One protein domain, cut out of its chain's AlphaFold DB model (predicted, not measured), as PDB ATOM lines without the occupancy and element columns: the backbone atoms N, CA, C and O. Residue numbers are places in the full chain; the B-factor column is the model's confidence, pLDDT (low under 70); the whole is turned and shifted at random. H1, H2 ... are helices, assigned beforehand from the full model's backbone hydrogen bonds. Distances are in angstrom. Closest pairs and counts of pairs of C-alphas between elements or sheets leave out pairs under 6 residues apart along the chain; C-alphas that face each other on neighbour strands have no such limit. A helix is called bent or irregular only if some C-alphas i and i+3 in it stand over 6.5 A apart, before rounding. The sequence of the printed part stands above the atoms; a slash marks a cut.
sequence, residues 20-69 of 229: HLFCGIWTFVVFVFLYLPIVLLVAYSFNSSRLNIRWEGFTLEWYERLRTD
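Overview. This is residues 20 to 69 of the 229 residues of an uncharacterized protein of Cytophagaceae bacterium (UniProt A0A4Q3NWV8). A long bent helix, H1, makes most of the length; beyond its end a loop, residues 46 to 60, leads to a short helix, H2, set crosswise to H1b. The printed part has 50 residues, with two named helices, H1 then H2, and no named strand: all helix. It is extended, with a radius of gyration of the C-alphas of 16.3 A and spans of 50 by 24 by 13 A.

Arrangement. H1, residues 20 to 45, was assigned as one helix by its hydrogen bonds but is bent: C-alphas 34 and 37 are 6.7 A apart. Its arms H1a, residues 20 to 34, and H1b, residues 37 to 45, stand at a tilt of 38 degrees, only just steep. H1b and H2, residues 61 to 68, are close but not clearly touching, about perpendicular at 82 degrees; their closest C-alphas, of Ser 45 and Trp 62, are 7.9 A apart. H1a and H2 are apart. Every O i to N i+4 pair is within hydrogen-bond range in H1a and H1b, and 2 of 4 in H2.

Along the chain. H1a, 21.0 A long, begins at C-alpha 20 (-25.161, 62.433, 16.760). H1b measures 12.3 A. H2, 11.2 A, ends at C-alpha 68 (-71.709, 79.924, 4.970).

Size, cuts and confidence. The C-alphas farthest apart, of His 20 and Thr 68, are 51.1 A apart. The printed part has no cut, and the link from H1 to H2 is long. Residues 50 to 54 have pLDDT under 70.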
ATOM      1  N   HIS A  20     -24.075  61.536  16.344       75.62
ATOM      2  CA  HIS A  20     -25.161  62.433  16.760       75.62
ATOM      3  C   HIS A  20     -25.641  63.347  15.630       75.62
ATOM      4  O   HIS A  20     -26.845  63.552  15.496       75.62
ATOM      5  N   LEU A  21     -24.727  63.861  14.800       82.44
ATOM      6  CA  LEU A  21     -25.088  64.664  13.635       82.44
ATOM      7  C   LEU A  21     -25.861  63.830  12.606       82.44
ATOM      8  O   LEU A  21     -26.888  64.279  12.112       82.44
ATOM      9  N   PHE A  22     -25.417  62.599  12.334       88.31
ATOM     10  CA  PHE A  22     -26.118  61.680  11.437       88.31
ATOM     11  C   PHE A  22     -27.523  61.336  11.949       88.31
ATOM     12  O   PHE A  22     -28.485  61.454  11.196       88.31
ATOM     13  N   CYS A  23     -27.664  60.988  13.233       89.06
ATOM     14  CA  CYS A  23     -28.973  60.755  13.844       89.06
ATOM     15  C   CYS A  23     -29.858  62.006  13.779       89.06
ATOM     16  O   CYS A  23     -31.030  61.897  13.433       89.06
ATOM     17  N   GLY A  24     -29.306  63.193  14.052       91.75
ATOM     18  CA  GLY A  24     -30.041  64.455  13.970       91.75
ATOM     19  C   GLY A  24     -30.534  64.767  12.556       91.75
ATOM     20  O   GLY A  24     -31.709  65.085  12.374       91.75
ATOM     21  N   ILE A  25     -29.668  64.612  11.550       95.12
ATOM     22  CA  ILE A  25     -30.022  64.795  10.134       95.12
ATOM     23  C   ILE A  25     -31.074  63.766   9.713       95.12
ATOM     24  O   ILE A  25     -32.063  64.132   9.084       95.12
ATOM     25  N   TRP A  26     -30.904  62.497  10.088       95.25
ATOM     26  CA  TRP A  26     -31.869  61.441   9.787       95.25
ATOM     27  C   TRP A  26     -33.248  61.748  10.375       95.25
ATOM     28  O   TRP A  26     -34.248  61.717   9.662       95.25
ATOM     29  N   THR A  27     -33.306  62.117  11.658       94.62
ATOM     30  CA  THR A  27     -34.548  62.536  12.310       94.62
ATOM     31  C   THR A  27     -35.171  63.731  11.589       94.62
ATOM     32  O   THR A  27     -36.363  63.693  11.291       94.62
ATOM     33  N   PHE A  28     -34.383  64.750  11.233       96.19
ATOM     34  CA  PHE A  28     -34.873  65.911  10.487       96.19
ATOM     35  C   PHE A  28     -35.477  65.525   9.129       96.19
ATOM     36  O   PHE A  28     -36.584  65.954   8.816       96.19
ATOM     37  N   VAL A  29     -34.808  64.669   8.351       97.06
ATOM     38  CA  VAL A  29     -35.311  64.191   7.052       97.06
ATOM     39  C   VAL A  29     -36.633  63.437   7.209       97.06
ATOM     40  O   VAL A  29     -37.563  63.670   6.437       97.06
ATOM     41  N   VAL A  30     -36.756  62.584   8.230       96.75
ATOM     42  CA  VAL A  30     -38.009  61.869   8.528       96.75
ATOM     43  C   VAL A  30     -39.135  62.846   8.873       96.75
ATOM     44  O   VAL A  30     -40.246  62.698   8.362       96.75
ATOM     45  N   PHE A  31     -38.858  63.865   9.690       96.31
ATOM     46  CA  PHE A  31     -39.838  64.910  10.001       96.31
ATOM     47  C   PHE A  31     -40.253  65.683   8.747       96.31
ATOM     48  O   PHE A  31     -41.445  65.840   8.505       96.31
ATOM     49  N   VAL A  32     -39.305  66.104   7.908       97.12
ATOM     50  CA  VAL A  32     -39.623  66.786   6.646       97.12
ATOM     51  C   VAL A  32     -40.512  65.907   5.770       97.12
ATOM     52  O   VAL A  32     -41.539  66.382   5.302       97.12
ATOM     53  N   PHE A  33     -40.181  64.626   5.602       96.44
ATOM     54  CA  PHE A  33     -40.976  63.694   4.800       96.44
ATOM     55  C   PHE A  33     -42.411  63.521   5.328       96.44
ATOM     56  O   PHE A  33     -43.352  63.517   4.538       96.44
ATOM     57  N   LEU A  34     -42.595  63.424   6.649       96.88
ATOM     58  CA  LEU A  34     -43.917  63.272   7.270       96.88
ATOM     59  C   LEU A  34     -44.769  64.544   7.143       96.88
ATOM     60  O   LEU A  34     -45.979  64.461   6.934       96.88
ATOM     61  N   TYR A  35     -44.145  65.719   7.242       95.75
ATOM     62  CA  TYR A  35     -44.838  67.004   7.155       95.75
ATOM     63  C   TYR A  35     -45.044  67.485   5.715       95.75
ATOM     64  O   TYR A  35     -45.979  68.244   5.466       95.75
ATOM     65  N   LEU A  36     -44.236  67.020   4.758       96.44
ATOM     66  CA  LEU A  36     -44.363  67.344   3.337       96.44
ATOM     67  C   LEU A  36     -45.801  67.175   2.797       96.44
ATOM     68  O   LEU A  36     -46.316  68.140   2.232       96.44
ATOM     69  N   PRO A  37     -46.504  66.035   2.982       95.75
ATOM     70  CA  PRO A  37     -47.873  65.883   2.485       95.75
ATOM     71  C   PRO A  37     -48.866  66.839   3.157       95.75
ATOM     72  O   PRO A  37     -49.804  67.296   2.510       95.75
ATOM     73  N   ILE A  38     -48.650  67.186   4.429       95.94
ATOM     74  CA  ILE A  38     -49.495  68.143   5.156       95.94
ATOM     75  C   ILE A  38     -49.303  69.546   4.571       95.94
ATOM     76  O   ILE A  38     -50.278  70.244   4.304       95.94
ATOM     77  N   VAL A  39     -48.053  69.944   4.313       94.00
ATOM     78  CA  VAL A  39     -47.730  71.233   3.686       94.00
ATOM     79  C   VAL A  39     -48.298  71.309   2.272       94.00
ATOM     80  O   VAL A  39     -48.858  72.337   1.907       94.00
ATOM     81  N   LEU A  40     -48.215  70.226   1.492       91.12
ATOM     82  CA  LEU A  40     -48.828  70.161   0.164       91.12
ATOM     83  C   LEU A  40     -50.351  70.296   0.238       91.12
ATOM     84  O   LEU A  40     -50.927  71.032  -0.554       91.12
ATOM     85  N   LEU A  41     -51.002  69.646   1.205       90.88
ATOM     86  CA  LEU A  41     -52.445  69.768   1.416       90.88
ATOM     87  C   LEU A  41     -52.851  71.213   1.742       90.88
ATOM     88  O   LEU A  41     -53.828  71.709   1.188       90.88
ATOM     89  N   VAL A  42     -52.072  71.904   2.579       90.75
ATOM     90  CA  VAL A  42     -52.274  73.329   2.884       90.75
ATOM     91  C   VAL A  42     -51.979  74.210   1.668       90.75
ATOM     92  O   VAL A  42     -52.719  75.142   1.393       90.75
ATOM     93  N   ALA A  43     -50.935  73.923   0.890       87.88
ATOM     94  CA  ALA A  43     -50.644  74.677  -0.329       87.88
ATOM     95  C   ALA A  43     -51.782  74.537  -1.354       87.88
ATOM     96  O   ALA A  43     -52.211  75.526  -1.946       87.88
ATOM     97  N   TYR A  44     -52.318  73.325  -1.517       85.44
ATOM     98  CA  TYR A  44     -53.440  73.059  -2.410       85.44
ATOM     99  C   TYR A  44     -54.770  73.640  -1.919       85.44
ATOM    100  O   TYR A  44     -55.625  73.924  -2.755       85.44
ATOM    101  N   SER A  45     -54.960  73.883  -0.616       86.69
ATOM    102  CA  SER A  45     -56.188  74.525  -0.121       86.69
ATOM    103  C   SER A  45     -56.318  75.995  -0.537       86.69
ATOM    104  O   SER A  45     -57.420  76.538  -0.499       86.69
ATOM    105  N   PHE A  46     -55.222  76.626  -0.976       87.00
ATOM    106  CA  PHE A  46     -55.223  77.973  -1.555       87.00
ATOM    107  C   PHE A  46     -55.365  77.990  -3.087       87.00
ATOM    108  O   PHE A  46     -55.308  79.065  -3.685       87.00
ATOM    109  N   ASN A  47     -55.537  76.838  -3.745       84.31
ATOM    110  CA  ASN A  47     -55.684  76.775  -5.200       84.31
ATOM    111  C   ASN A  47     -57.113  77.166  -5.632       84.31
ATOM    112  O   ASN A  47     -58.108  76.680  -5.085       84.31
ATOM    113  N   SER A  48     -57.221  78.046  -6.632       75.81
ATOM    114  CA  SER A  48     -58.501  78.473  -7.213       75.81
ATOM    115  C   SER A  48     -59.192  77.412  -8.064       75.81
ATOM    116  O   SER A  48     -60.410  77.478  -8.240       75.81
ATOM    117  N   SER A  49     -58.453  76.429  -8.580       73.81
ATOM    118  CA  SER A  49     -59.024  75.404  -9.450       73.81
ATOM    119  C   SER A  49     -59.827  74.367  -8.656       73.81
ATOM    120  O   SER A  49     -59.371  73.837  -7.643       73.81
ATOM    121  N   ARG A  50     -61.028  74.026  -9.146       64.81
ATOM    122  CA  ARG A  50     -61.880  72.957  -8.577       64.81
ATOM    123  C   ARG A  50     -61.301  71.558  -8.791       64.81
ATOM    124  O   ARG A  50     -61.640  70.631  -8.061       64.81
ATOM    125  N   LEU A  51     -60.466  71.401  -9.816       63.38
ATOM    126  CA  LEU A  51     -59.754  70.171 -10.137       63.38
ATOM    127  C   LEU A  51     -58.272  70.442  -9.912       63.38
ATOM    128  O   LEU A  51     -57.696  71.303 -10.568       63.38
ATOM    129  N   ASN A  52     -57.644  69.691  -9.006       67.06
ATOM    130  CA  ASN A  52     -56.266  69.914  -8.549       67.06
ATOM    131  C   ASN A  52     -55.185  69.540  -9.599       67.06
ATOM    132  O   ASN A  52     -54.124  69.021  -9.268       67.06
ATOM    133  N   ILE A  53     -55.496  69.735 -10.884       66.44
ATOM    134  CA  ILE A  53     -54.724  69.320 -12.062       66.44
ATOM    135  C   ILE A  53     -53.910  70.501 -12.619       66.44
ATOM    136  O   ILE A  53     -52.855  70.292 -13.216       66.44
ATOM    137  N   ARG A  54     -54.359  71.747 -12.407       66.44
ATOM    138  CA  ARG A  54     -53.617  72.964 -12.774       66.44
ATOM    139  C   ARG A  54     -53.604  73.974 -11.629       66.44
ATOM    140  O   ARG A  54     -54.593  74.150 -10.923       66.44
ATOM    141  N   TRP A  55     -52.456  74.621 -11.443       71.12
ATOM    142  CA  TRP A  55     -52.298  75.737 -10.515       71.12
ATOM    143  C   TRP A  55     -52.726  77.021 -11.228       71.12
ATOM    144  O   TRP A  55     -52.009  77.502 -12.103       71.12
ATOM    145  N   GLU A  56     -53.915  77.532 -10.910       73.12
ATOM    146  CA  GLU A  56     -54.507  78.684 -11.612       73.12
ATOM    147  C   GLU A  56     -54.299  80.014 -10.864       73.12
ATOM    148  O   GLU A  56     -54.224  81.062 -11.500       73.12
ATOM    149  N   GLY A  57     -54.125  79.988  -9.537       79.25
ATOM    150  CA  GLY A  57     -53.885  81.182  -8.723       79.25
ATOM    151  C   GLY A  57     -54.092  80.953  -7.223       79.25
ATOM    152  O   GLY A  57     -54.535  79.884  -6.805       79.25
ATOM    153  N   PHE A  58     -53.760  81.969  -6.418       84.06
ATOM    154  CA  PHE A  58     -54.014  81.995  -4.973       84.06
ATOM    155  C   PHE A  58     -55.433  82.513  -4.695       84.06
ATOM    156  O   PHE A  58     -55.774  83.617  -5.120       84.06
ATOM    157  N   THR A  59     -56.246  81.742  -3.969       86.12
ATOM    158  CA  THR A  59     -57.596  82.142  -3.545       86.12
ATOM    159  C   THR A  59     -57.864  81.825  -2.075       86.12
ATOM    160  O   THR A  59     -57.323  80.876  -1.508       86.12
ATOM    161  N   LEU A  60     -58.769  82.598  -1.475       87.56
ATOM    162  CA  LEU A  60     -59.344  82.357  -0.147       87.56
ATOM    163  C   LEU A  60     -60.853  82.061  -0.208       87.56
ATOM    164  O   LEU A  60     -61.490  81.879   0.828       87.56
ATOM    165  N   GLU A  61     -61.427  81.967  -1.410       86.00
ATOM    166  CA  GLU A  61     -62.871  81.808  -1.636       86.00
ATOM    167  C   GLU A  61     -63.454  80.570  -0.926       86.00
ATOM    168  O   GLU A  61     -64.566  80.605  -0.396       86.00
ATOM    169  N   TRP A  62     -62.694  79.474  -0.853       85.94
ATOM    170  CA  TRP A  62     -63.109  78.243  -0.169       85.94
ATOM    171  C   TRP A  62     -63.285  78.426   1.340       85.94
ATOM    172  O   TRP A  62     -64.212  77.864   1.922       85.94
ATOM    173  N   TYR A  63     -62.451  79.257   1.967       88.44
ATOM    174  CA  TYR A  63     -62.586  79.601   3.383       88.44
ATOM    175  C   TYR A  63     -63.784  80.523   3.629       88.44
ATOM    176  O   TYR A  63     -64.411  80.451   4.686       88.44
ATOM    177  N   GLU A  64     -64.148  81.367   2.661       86.75
ATOM    178  CA  GLU A  64     -65.366  82.175   2.754       86.75
ATOM    179  C   GLU A  64     -66.625  81.319   2.629       86.75
ATOM    180  O   GLU A  64     -67.506  81.417   3.484       86.75
ATOM    181  N   ARG A  65     -66.669  80.415   1.642       86.38
ATOM    182  CA  ARG A  65     -67.764  79.443   1.467       86.38
ATOM    183  C   ARG A  65     -67.935  78.536   2.685       86.38
ATOM    184  O   ARG A  65     -69.063  78.257   3.084       86.38
ATOM    185  N   LEU A  66     -66.829  78.135   3.314       87.44
ATOM    186  CA  LEU A  66     -66.836  77.324   4.532       87.44
ATOM    187  C   LEU A  66     -67.620  77.983   5.678       87.44
ATOM    188  O   LEU A  66     -68.271  77.287   6.450       87.44
ATOM    189  N   ARG A  67     -67.593  79.319   5.788       87.25
ATOM    190  CA  ARG A  67     -68.341  80.044   6.831       87.25
ATOM    191  C   ARG A  67     -69.851  80.045   6.593       87.25
ATOM    192  O   ARG A  67     -70.607  80.159   7.552       87.25
ATOM    193  N   THR A  68     -70.283  79.947   5.339       91.19
ATOM    194  CA  THR A  68     -71.709  79.924   4.970       91.19
ATOM    195  C   THR A  68     -72.310  78.520   4.979       91.19
ATOM    196  O   THR A  68     -73.529  78.383   5.050       91.19
ATOM    197  N   ASP A  69     -71.477  77.478   4.921       91.00
ATOM    198  CA  ASP A  69     -71.928  76.087   4.914       91.00
ATOM    199  C   ASP A  69     -72.263  75.606   6.335       91.00
ATOM    200  O   ASP A  69     -71.414  75.141   7.105       91.00
TER     201      ASP A  69